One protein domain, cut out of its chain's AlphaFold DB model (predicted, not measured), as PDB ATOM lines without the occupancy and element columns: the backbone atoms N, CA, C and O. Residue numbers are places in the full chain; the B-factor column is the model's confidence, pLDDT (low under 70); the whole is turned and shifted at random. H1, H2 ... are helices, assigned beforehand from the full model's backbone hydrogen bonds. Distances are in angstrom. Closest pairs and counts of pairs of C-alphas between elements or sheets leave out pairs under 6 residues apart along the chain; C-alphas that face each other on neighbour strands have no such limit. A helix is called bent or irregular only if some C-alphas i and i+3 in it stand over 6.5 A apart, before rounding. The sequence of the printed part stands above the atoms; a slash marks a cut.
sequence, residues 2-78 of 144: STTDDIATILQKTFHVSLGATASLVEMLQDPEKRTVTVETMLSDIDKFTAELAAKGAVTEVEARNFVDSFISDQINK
ATOM      1  N   SER A   2     189.159 255.405 199.280       54.66
ATOM      2  CA  SER A   2     190.400 254.699 199.612       54.66
ATOM      3  C   SER A   2     191.591 255.642 199.470       54.66
ATOM      4  O   SER A   2     192.140 255.795 198.389       54.66
ATOM      5  N   THR A   3     192.005 256.264 200.573       70.69
ATOM      6  CA  THR A   3     193.140 257.203 200.643       70.69
ATOM      7  C   THR A   3     194.439 256.645 200.038       70.69
ATOM      8  O   THR A   3     195.276 257.400 199.557       70.69
ATOM      9  N   THR A   4     194.615 255.320 200.030       74.88
ATOM     10  CA  THR A   4     195.778 254.644 199.434       74.88
ATOM     11  C   THR A   4     195.831 254.777 197.908       74.88
ATOM     12  O   THR A   4     196.914 254.992 197.365       74.88
ATOM     13  N   ASP A   5     194.687 254.702 197.225       74.12
ATOM     14  CA  ASP A   5     194.619 254.795 195.759       74.12
ATOM     15  C   ASP A   5     194.938 256.225 195.289       74.12
ATOM     16  O   ASP A   5     195.620 256.426 194.280       74.12
ATOM     17  N   ASP A   6     194.536 257.227 196.077       78.50
ATOM     18  CA  ASP A   6     194.839 258.638 195.819       78.50
ATOM     19  C   ASP A   6     196.343 258.922 195.950       78.50
ATOM     20  O   ASP A   6     196.932 259.584 195.095       78.50
ATOM     21  N   ILE A   7     196.998 258.374 196.983       82.50
ATOM     22  CA  ILE A   7     198.447 258.541 197.195       82.50
ATOM     23  C   ILE A   7     199.246 257.889 196.062       82.50
ATOM     24  O   ILE A   7     200.181 258.498 195.542       82.50
ATOM     25  N   ALA A   8     198.875 256.670 195.658       83.81
ATOM     26  CA  ALA A   8     199.535 255.977 194.554       83.81
ATOM     27  C   ALA A   8     199.408 256.766 193.242       83.81
ATOM     28  O   ALA A   8     200.390 256.942 192.518       83.81
ATOM     29  N   THR A   9     198.220 257.314 192.981       79.62
ATOM     30  CA  THR A   9     197.953 258.151 191.805       79.62
ATOM     31  C   THR A   9     198.783 259.436 191.822       79.62
ATOM     32  O   THR A   9     199.356 259.819 190.801       79.62
ATOM     33  N   ILE A  10     198.895 260.095 192.980       84.38
ATOM     34  CA  ILE A  10     199.735 261.288 193.145       84.38
ATOM     35  C   ILE A  10     201.199 260.953 192.859       84.38
ATOM     36  O   ILE A  10     201.843 261.662 192.086       84.38
ATOM     37  N   LEU A  11     201.715 259.858 193.421       85.94
ATOM     38  CA  LEU A  11     203.106 259.459 193.231       85.94
ATOM     39  C   LEU A  11     203.411 259.187 191.754       85.94
ATOM     40  O   LEU A  11     204.372 259.732 191.210       85.94
ATOM     41  N   GLN A  12     202.550 258.420 191.083       84.50
ATOM     42  CA  GLN A  12     202.696 258.121 189.661       84.50
ATOM     43  C   GLN A  12     202.674 259.397 188.812       84.50
ATOM     44  O   GLN A  12     203.521 259.581 187.939       84.50
ATOM     45  N   LYS A  13     201.766 260.327 189.123       84.44
ATOM     46  CA  LYS A  13     201.689 261.611 188.429       84.44
ATOM     47  C   LYS A  13     202.951 262.449 188.641       84.44
ATOM     48  O   LYS A  13     203.459 263.009 187.677       84.44
ATOM     49  N   THR A  14     203.494 262.515 189.858       85.62
ATOM     50  CA  THR A  14     204.743 263.257 190.122       85.62
ATOM     51  C   THR A  14     205.951 262.644 189.419       85.62
ATOM     52  O   THR A  14     206.769 263.378 188.863       85.62
ATOM     53  N   PHE A  15     206.027 261.310 189.367       88.94
ATOM     54  CA  PHE A  15     207.050 260.597 188.610       88.94
ATOM     55  C   PHE A  15     206.990 260.976 187.125       88.94
ATOM     56  O   PHE A  15     207.991 261.415 186.560       88.94
ATOM     57  N   HIS A  16     205.805 260.920 186.514       88.69
ATOM     58  CA  HIS A  16     205.619 261.331 185.124       88.69
ATOM     59  C   HIS A  16     205.935 262.806 184.890       88.69
ATOM     60  O   HIS A  16     206.633 263.127 183.939       88.69
ATOM     61  N   VAL A  17     205.507 263.712 185.768       89.25
ATOM     62  CA  VAL A  17     205.863 265.135 185.647       89.25
ATOM     63  C   VAL A  17     207.384 265.323 185.632       89.25
ATOM     64  O   VAL A  17     207.888 266.071 184.799       89.25
ATOM     65  N   SER A  18     208.123 264.617 186.496       85.56
ATOM     66  CA  SER A  18     209.589 264.705 186.534       85.56
ATOM     67  C   SER A  18     210.250 264.197 185.247       85.56
ATOM     68  O   SER A  18     211.079 264.901 184.671       85.56
ATOM     69  N   LEU A  19     209.825 263.036 184.731       87.25
ATOM     70  CA  LEU A  19     210.330 262.487 183.467       87.25
ATOM     71  C   LEU A  19     210.015 263.418 182.292       87.25
ATOM     72  O   LEU A  19     210.866 263.670 181.441       87.25
ATOM     73  N   GLY A  20     208.800 263.964 182.265       87.38
ATOM     74  CA  GLY A  20     208.377 264.914 181.248       87.38
ATOM     75  C   GLY A  20     209.139 266.228 181.313       87.38
ATOM     76  O   GLY A  20     209.449 266.790 180.266       87.38
ATOM     77  N   ALA A  21     209.488 266.708 182.509       88.88
ATOM     78  CA  ALA A  21     210.327 267.892 182.679       88.88
ATOM     79  C   ALA A  21     211.713 267.672 182.064       88.88
ATOM     80  O   ALA A  21     212.184 268.511 181.295       88.88
ATOM     81  N   THR A  22     212.334 266.517 182.323       87.19
ATOM     82  CA  THR A  22     213.612 266.150 181.701       87.19
ATOM     83  C   THR A  22     213.486 266.039 180.179       87.19
ATOM     84  O   THR A  22     214.308 266.602 179.459       87.19
ATOM     85  N   ALA A  23     212.435 265.393 179.668       86.12
ATOM     86  CA  ALA A  23     212.191 265.287 178.228       86.12
ATOM     87  C   ALA A  23     211.956 266.659 177.569       86.12
ATOM     88  O   ALA A  23     212.446 266.935 176.475       86.12
ATOM     89  N   SER A  24     211.232 267.558 178.237       85.06
ATOM     90  CA  SER A  24     211.047 268.942 177.793       85.06
ATOM     91  C   SER A  24     212.347 269.728 177.792       85.06
ATOM     92  O   SER A  24     212.590 270.448 176.832       85.06
ATOM     93  N   LEU A  25     213.223 269.541 178.779       87.38
ATOM     94  CA  LEU A  25     214.533 270.188 178.787       87.38
ATOM     95  C   LEU A  25     215.397 269.757 177.592       87.38
ATOM     96  O   LEU A  25     216.010 270.604 176.946       87.38
ATOM     97  N   VAL A  26     215.414 268.462 177.260       87.31
ATOM     98  CA  VAL A  26     216.147 267.956 176.086       87.31
ATOM     99  C   VAL A  26     215.621 268.590 174.796       87.31
ATOM    100  O   VAL A  26     216.416 269.017 173.960       87.31
ATOM    101  N   GLU A  27     214.300 268.727 174.655       84.69
ATOM    102  CA  GLU A  27     213.705 269.426 173.511       84.69
ATOM    103  C   GLU A  27     214.076 270.911 173.466       84.69
ATOM    104  O   GLU A  27     214.377 271.414 172.390       84.69
ATOM    105  N   MET A  28     214.121 271.612 174.604       85.31
ATOM    106  CA  MET A  28     214.532 273.025 174.641       85.31
ATOM    107  C   MET A  28     215.989 273.236 174.224       85.31
ATOM    108  O   MET A  28     216.326 274.289 173.688       85.31
ATOM    109  N   LEU A  29     216.862 272.264 174.498       85.38
ATOM    110  CA  LEU A  29     218.262 272.326 174.078       85.38
ATOM    111  C   LEU A  29     218.416 272.098 172.570       85.38
ATOM    112  O   LEU A  29     219.322 272.664 171.962       85.38
ATOM    113  N   GLN A  30     217.556 271.270 171.975       90.56
ATOM    114  CA  GLN A  30     217.596 270.956 170.545       90.56
ATOM    115  C   GLN A  30     216.833 271.975 169.689       90.56
ATOM    116  O   GLN A  30     217.206 272.190 168.537       90.56
ATOM    117  N   ASP A  31     215.796 272.610 170.242       88.88
ATOM    118  CA  ASP A  31     214.905 273.521 169.530       88.88
ATOM    119  C   ASP A  31     214.684 274.839 170.318       88.88
ATOM    120  O   ASP A  31     214.005 274.859 171.354       88.88
ATOM    121  N   PRO A  32     215.232 275.973 169.837       83.00
ATOM    122  CA  PRO A  32     215.088 277.266 170.501       83.00
ATOM    123  C   PRO A  32     213.658 277.829 170.450       83.00
ATOM    124  O   PRO A  32     213.293 278.605 171.333       83.00
ATOM    125  N   GLU A  33     212.829 277.439 169.477       86.25
ATOM    126  CA  GLU A  33     211.421 277.859 169.412       86.25
ATOM    127  C   GLU A  33     210.611 277.170 170.519       86.25
ATOM    128  O   GLU A  33     209.824 277.807 171.228       86.25
ATOM    129  N   LYS A  34     210.877 275.877 170.755       85.56
ATOM    130  CA  LYS A  34     210.273 275.099 171.852       85.56
ATOM    131  C   LYS A  34     210.563 275.699 173.223       85.56
ATOM    132  O   LYS A  34     209.699 275.644 174.099       85.56
ATOM    133  N   ARG A  35     211.746 276.289 173.422       85.31
ATOM    134  CA  ARG A  35     212.096 276.983 174.670       85.31
ATOM    135  C   ARG A  35     211.125 278.121 174.967       85.31
ATOM    136  O   ARG A  35     210.577 278.168 176.066       85.31
ATOM    137  N   THR A  36     210.901 279.009 174.003       85.12
ATOM    138  CA  THR A  36     210.029 280.178 174.184       85.12
ATOM    139  C   THR A  36     208.600 279.745 174.494       85.12
ATOM    140  O   THR A  36     208.033 280.186 175.491       85.12
ATOM    141  N   VAL A  37     208.066 278.798 173.716       85.69
ATOM    142  CA  VAL A  37     206.708 278.266 173.908       85.69
ATOM    143  C   VAL A  37     206.553 277.588 175.268       85.69
ATOM    144  O   VAL A  37     205.528 277.755 175.929       85.69
ATOM    145  N   THR A  38     207.559 276.832 175.715       83.44
ATOM    146  CA  THR A  38     207.463 276.121 176.995       83.44
ATOM    147  C   THR A  38     207.497 277.084 178.180       83.44
ATOM    148  O   THR A  38     206.714 276.927 179.114       83.44
ATOM    149  N   VAL A  39     208.354 278.108 178.133       85.81
ATOM    150  CA  VAL A  39     208.411 279.147 179.174       85.81
ATOM    151  C   VAL A  39     207.113 279.956 179.205       85.81
ATOM    152  O   VAL A  39     206.565 280.200 180.276       85.81
ATOM    153  N   GLU A  40     206.577 280.326 178.042       87.44
ATOM    154  CA  GLU A  40     205.306 281.048 177.944       87.44
ATOM    155  C   GLU A  40     204.131 280.217 178.481       87.44
ATOM    156  O   GLU A  40     203.294 280.725 179.228       87.44
ATOM    157  N   THR A  41     204.093 278.920 178.168       82.38
ATOM    158  CA  THR A  41     203.055 278.001 178.661       82.38
ATOM    159  C   THR A  41     203.157 277.806 180.174       82.38
ATOM    160  O   THR A  41     202.144 277.847 180.862       82.38
ATOM    161  N   MET A  42     204.373 277.678 180.713       88.00
ATOM    162  CA  MET A  42     204.606 277.585 182.157       88.00
ATOM    163  C   MET A  42     204.119 278.833 182.909       88.00
ATOM    164  O   MET A  42     203.538 278.703 183.986       88.00
ATOM    165  N   LEU A  43     204.358 280.028 182.359       86.25
ATOM    166  CA  LEU A  43     203.965 281.298 182.980       86.25
ATOM    167  C   LEU A  43     202.467 281.594 182.843       86.25
ATOM    168  O   LEU A  43     201.889 282.222 183.727       86.25
ATOM    169  N   SER A  44     201.847 281.173 181.741       90.06
ATOM    170  CA  SER A  44     200.429 281.436 181.472       90.06
ATOM    171  C   SER A  44     199.492 280.430 182.139       90.06
ATOM    172  O   SER A  44     198.423 280.826 182.601       90.06
ATOM    173  N   ASP A  45     199.871 279.149 182.199       90.62
ATOM    174  CA  ASP A  45     199.017 278.082 182.720       90.62
ATOM    175  C   ASP A  45     199.841 276.915 183.289       90.62
ATOM    176  O   ASP A  45     200.201 275.952 182.601       90.62
ATOM    177  N   ILE A  46     200.121 276.990 184.591       87.56
ATOM    178  CA  ILE A  46     200.932 275.989 185.288       87.56
ATOM    179  C   ILE A  46     200.236 274.625 185.396       87.56
ATOM    180  O   ILE A  46     200.911 273.591 185.429       87.56
ATOM    181  N   ASP A  47     198.901 274.599 185.429       86.62
ATOM    182  CA  ASP A  47     198.125 273.363 185.528       86.62
ATOM    183  C   ASP A  47     198.168 272.611 184.197       86.62
ATOM    184  O   ASP A  47     198.450 271.406 184.165       86.62
ATOM    185  N   LYS A  48     197.982 273.333 183.087       86.38
ATOM    186  CA  LYS A  48     198.160 272.799 181.735       86.38
ATOM    187  C   LYS A  48     199.599 272.359 181.499       86.38
ATOM    188  O   LYS A  48     199.809 271.244 181.026       86.38
ATOM    189  N   PHE A  49     200.580 273.175 181.877       89.81
ATOM    190  CA  PHE A  49     201.990 272.817 181.754       89.81
ATOM    191  C   PHE A  49     202.315 271.532 182.529       89.81
ATOM    192  O   PHE A  49     202.902 270.602 181.981       89.81
ATOM    193  N   THR A  50     201.854 271.411 183.776       87.56
ATOM    194  CA  THR A  50     202.042 270.194 184.583       87.56
ATOM    195  C   THR A  50     201.367 268.975 183.946       87.56
ATOM    196  O   THR A  50     201.925 267.877 183.971       87.56
ATOM    197  N   ALA A  51     200.179 269.139 183.356       89.88
ATOM    198  CA  ALA A  51     199.504 268.065 182.633       89.88
ATOM    199  C   ALA A  51     200.272 267.638 181.370       89.88
ATOM    200  O   ALA A  51     200.387 266.440 181.107       89.88
ATOM    201  N   GLU A  52     200.840 268.589 180.627       91.50
ATOM    202  CA  GLU A  52     201.699 268.319 179.469       91.50
ATOM    203  C   GLU A  52     202.974 267.573 179.877       91.50
ATOM    204  O   GLU A  52     203.329 266.579 179.241       91.50
ATOM    205  N   LEU A  53     203.623 267.977 180.974       91.31
ATOM    206  CA  LEU A  53     204.772 267.256 181.522       91.31
ATOM    207  C   LEU A  53     204.390 265.833 181.942       91.31
ATOM    208  O   LEU A  53     205.085 264.887 181.584       91.31
ATOM    209  N   ALA A  54     203.271 265.647 182.644       92.06
ATOM    210  CA  ALA A  54     202.807 264.314 183.020       92.06
ATOM    211  C   ALA A  54     202.556 263.426 181.786       92.06
ATOM    212  O   ALA A  54     203.012 262.287 181.733       92.06
ATOM    213  N   ALA A  55     201.881 263.950 180.760       94.25
ATOM    214  CA  ALA A  55     201.633 263.209 179.526       94.25
ATOM    215  C   ALA A  55     202.944 262.826 178.822       94.25
ATOM    216  O   ALA A  55     203.120 261.683 178.400       94.25
ATOM    217  N   LYS A  56     203.890 263.766 178.747       93.88
ATOM    218  CA  LYS A  56     205.191 263.540 178.124       93.88
ATOM    219  C   LYS A  56     206.014 262.508 178.883       93.88
ATOM    220  O   LYS A  56     206.554 261.599 178.269       93.88
ATOM    221  N   GLY A  57     206.048 262.585 180.211       91.12
ATOM    222  CA  GLY A  57     206.768 261.612 181.022       91.12
ATOM    223  C   GLY A  57     206.166 260.215 180.986       91.12
ATOM    224  O   GLY A  57     206.923 259.251 181.029       91.12
ATOM    225  N   ALA A  58     204.844 260.082 180.835       94.56
ATOM    226  CA  ALA A  58     204.214 258.782 180.610       94.56
ATOM    227  C   ALA A  58     204.682 258.143 179.288       94.56
ATOM    228  O   ALA A  58     204.967 256.948 179.244       94.56
ATOM    229  N   VAL A  59     204.817 258.940 178.222       95.44
ATOM    230  CA  VAL A  59     205.372 258.476 176.939       95.44
ATOM    231  C   VAL A  59     206.857 258.132 177.081       95.44
ATOM    232  O   VAL A  59     207.268 257.035 176.707       95.44
ATOM    233  N   THR A  60     207.648 259.017 177.695       91.44
ATOM    234  CA  THR A  60     209.084 258.804 177.928       91.44
ATOM    235  C   THR A  60     209.357 257.572 178.788       91.44
ATOM    236  O   THR A  60     210.326 256.864 178.539       91.44
ATOM    237  N   GLU A  61     208.507 257.262 179.771       93.25
ATOM    238  CA  GLU A  61     208.628 256.035 180.561       93.25
ATOM    239  C   GLU A  61     208.500 254.791 179.676       93.25
ATOM    240  O   GLU A  61     209.325 253.877 179.761       93.25
ATOM    241  N   VAL A  62     207.470 254.744 178.828       94.62
ATOM    242  CA  VAL A  62     207.225 253.603 177.939       94.62
ATOM    243  C   VAL A  62     208.375 253.443 176.947       94.62
ATOM    244  O   VAL A  62     208.868 252.332 176.759       94.62
ATOM    245  N   GLU A  63     208.848 254.538 176.357       90.69
ATOM    246  CA  GLU A  63     210.001 254.527 175.454       90.69
ATOM    247  C   GLU A  63     211.277 254.055 176.155       90.69
ATOM    248  O   GLU A  63     211.979 253.195 175.625       90.69
ATOM    249  N   ALA A  64     211.549 254.550 177.365       89.94
ATOM    250  CA  ALA A  64     212.702 254.139 178.155       89.94
ATOM    251  C   ALA A  64     212.652 252.643 178.494       89.94
ATOM    252  O   ALA A  64     213.660 251.951 178.367       89.94
ATOM    253  N   ARG A  65     211.476 252.116 178.867       92.88
ATOM    254  CA  ARG A  65     211.295 250.677 179.109       92.88
ATOM    255  C   ARG A  65     211.538 249.857 177.850       92.88
ATOM    256  O   ARG A  65     212.295 248.896 177.908       92.88
ATOM    257  N   ASN A  66     210.948 250.253 176.725       93.12
ATOM    258  CA  ASN A  66     211.122 249.551 175.452       93.12
ATOM    259  C   ASN A  66     212.583 249.579 174.982       93.12
ATOM    260  O   ASN A  66     213.087 248.587 174.463       93.12
ATOM    261  N   PHE A  67     213.279 250.700 175.182       91.50
ATOM    262  CA  PHE A  67     214.698 250.831 174.869       91.50
ATOM    263  C   PHE A  67     215.553 249.873 175.707       91.50
ATOM    264  O   PHE A  67     216.391 249.157 175.160       91.50
ATOM    265  N   VAL A  68     215.313 249.825 177.022       92.88
ATOM    266  CA  VAL A  68     216.004 248.896 177.929       92.88
ATOM    267  C   VAL A  68     215.704 247.443 177.558       92.88
ATOM    268  O   VAL A  68     216.626 246.632 177.507       92.88
ATOM    269  N   ASP A  69     214.450 247.117 177.246       90.88
ATOM    270  CA  ASP A  69     214.038 245.762 176.870       90.88
ATOM    271  C   ASP A  69     214.704 245.294 175.566       90.88
ATOM    272  O   ASP A  69     215.251 244.191 175.496       90.88
ATOM    273  N   SER A  70     214.761 246.168 174.555       87.50
ATOM    274  CA  SER A  70     215.483 245.899 173.307       87.50
ATOM    275  C   SER A  70     216.977 245.698 173.556       87.50
ATOM    276  O   SER A  70     217.562 244.749 173.043       87.50
ATOM    277  N   PHE A  71     217.595 246.555 174.373       90.94
ATOM    278  CA  PHE A  71     219.025 246.478 174.673       90.94
ATOM    279  C   PHE A  71     219.400 245.171 175.389       90.94
ATOM    280  O   PHE A  71     220.376 244.515 175.026       90.94
ATOM    281  N   ILE A  72     218.602 244.762 176.380       89.00
ATOM    282  CA  ILE A  72     218.797 243.499 177.103       89.00
ATOM    283  C   ILE A  72     218.569 242.307 176.168       89.00
ATOM    284  O   ILE A  72     219.365 241.367 176.163       89.00
ATOM    285  N   SER A  73     217.519 242.351 175.347       84.50
ATOM    286  CA  SER A  73     217.216 241.296 174.375       84.50
ATOM    287  C   SER A  73     218.354 241.097 173.370       84.50
ATOM    288  O   SER A  73     218.718 239.957 173.078       84.50
ATOM    289  N   ASP A  74     218.964 242.182 172.893       78.56
ATOM    290  CA  ASP A  74     220.121 242.138 171.992       78.56
ATOM    291  C   ASP A  74     221.377 241.578 172.683       78.56
ATOM    292  O   ASP A  74     222.183 240.883 172.059       78.56
ATOM    293  N   GLN A  75     221.538 241.831 173.984       73.38
ATOM    294  CA  GLN A  75     222.665 241.328 174.770       73.38
ATOM    295  C   GLN A  75     222.536 239.832 175.097       73.38
ATOM    296  O   GLN A  75     223.539 239.117 175.077       73.38
ATOM    297  N   ILE A  76     221.318 239.349 175.360       68.25
ATOM    298  CA  ILE A  76     221.035 237.936 175.661       68.25
ATOM    299  C   ILE A  76     221.024 237.081 174.382       68.25
ATOM    300  O   ILE A  76     221.456 235.931 174.415       68.25
ATOM    301  N   ASN A  77     220.590 237.627 173.241       57.25
ATOM    302  CA  ASN A  77     220.507 236.886 171.974       57.25
ATOM    303  C   ASN A  77     221.803 236.866 171.151       57.25
ATOM    304  O   ASN A  77     221.786 236.396 170.011       57.25
ATOM    305  N   LYS A  78     222.937 237.334 171.687       51.03
ATOM    306  CA  LYS A  78     224.226 237.206 171.000       51.03
ATOM    307  C   LYS A  78     224.647 235.721 170.978       51.03
ATOM    308  O   LYS A  78     224.917 235.160 172.039       51.03
TER     309      LYS A  78
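What this domain is: This is residues 2 to 78 of the 144 residues of an uncharacterized protein of Pseudanabaena sp. PCC 7367 (UniProt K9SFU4). Two long helices, H1 and H3, cross each other almost at right angles like a lopsided cross, and the short helix H2 runs from the last end of H1 to the first end of H3, so that the three make a triangle on one side of the crossing. Beyond the crossing two arms stick out: residues 2 to 11, of which 3 to 11 belong to H1, and residues 62 to 78, of which 62 to 76 belong to H3. The printed part has 77 residues with three named helices, H1, H2 and H3 in that order along the chain, and no named strand; the class is all helix. The whole is loose, with a radius of gyration of the C-alphas of 15.8 A, and flat, spanning 51 by 44 by 11 A.

How they stand to each other: Begin with H1, residues 3 to 30, and look for the place where H3, residues 46 to 76, touches it. H1 and H3 touch, with 43 pairs of C-alphas within 8 A, and their lines stand about perpendicular, at 82 degrees. Look at Gly 20 and Gly 57: their C-alphas are the closest of the two helices, 3.7 A apart. H1 touches H3 with residues 13 to 24 alone, and H3 touches H1 with residues 50 to 61 alone. Further along H1 you come to H2, residues 32 to 44, which touches H1 only at the corner by their link, with 5 pairs of C-alphas within 8 A. The closest C-alphas there are those of Met 28 and Arg 35, 4.6 A apart. H1 and H2 run opposite ways at a steep tilt of 37 degrees, only just steep. H2 also touches H3, with 4 pairs of C-alphas within 8 A; H2 touches H3 with residues 38 to 42 alone, and H3 touches H2 with residues 48 to 49 alone. The closest C-alphas of these two are those of Met 42 and Phe 49, 5.5 A apart. H2 and H3 run opposite ways at a steep tilt of 46 degrees. In the backbones of H1 and H3 every pair of O i and N i+4 is within hydrogen-bond range; in H2 it is 8 of 9.

Where its parts are: Find C-alpha 3 of Thr 3 at (193.140, 257.203, 200.643); from there H1 runs through residues 3 to 30, and its first and last C-alphas are 41.1 A apart. Its end is C-alpha 30 at (217.596, 270.956, 170.545). After Asp 31, H2 takes up residues 32 to 44, from Pro 32 to Ser 44, 18.8 A from first to last C-alpha. After Asp 45, H3 runs through residues 46 to 76, 31 residues and the longest helix, 44.1 A from first to last C-alpha. Look for its end at C-alpha 76, at (221.035, 237.936, 175.661). No helix is bent.

The domain as a whole: The two C-alphas farthest apart are those of Ser 44 and Lys 78, 51.3 A. The first and last printed C-alphas, of Ser 2 and Lys 78, are 47.6 A apart. Besides the two arms, residues 43 to 48 stand free, of which 46 to 48 belong to H3. Without the stretches that stand free, the body has 44 residues and spans 29 by 18 by 11 A. The printed part has no cut, and the links H1 to H2 and H2 to H3, of one residue each, are both tight. Read the B-factor column for the model's confidence: the mean pLDDT of the printed part is 85.5, and it is under 70 at residue 2 and residues 76 to 78.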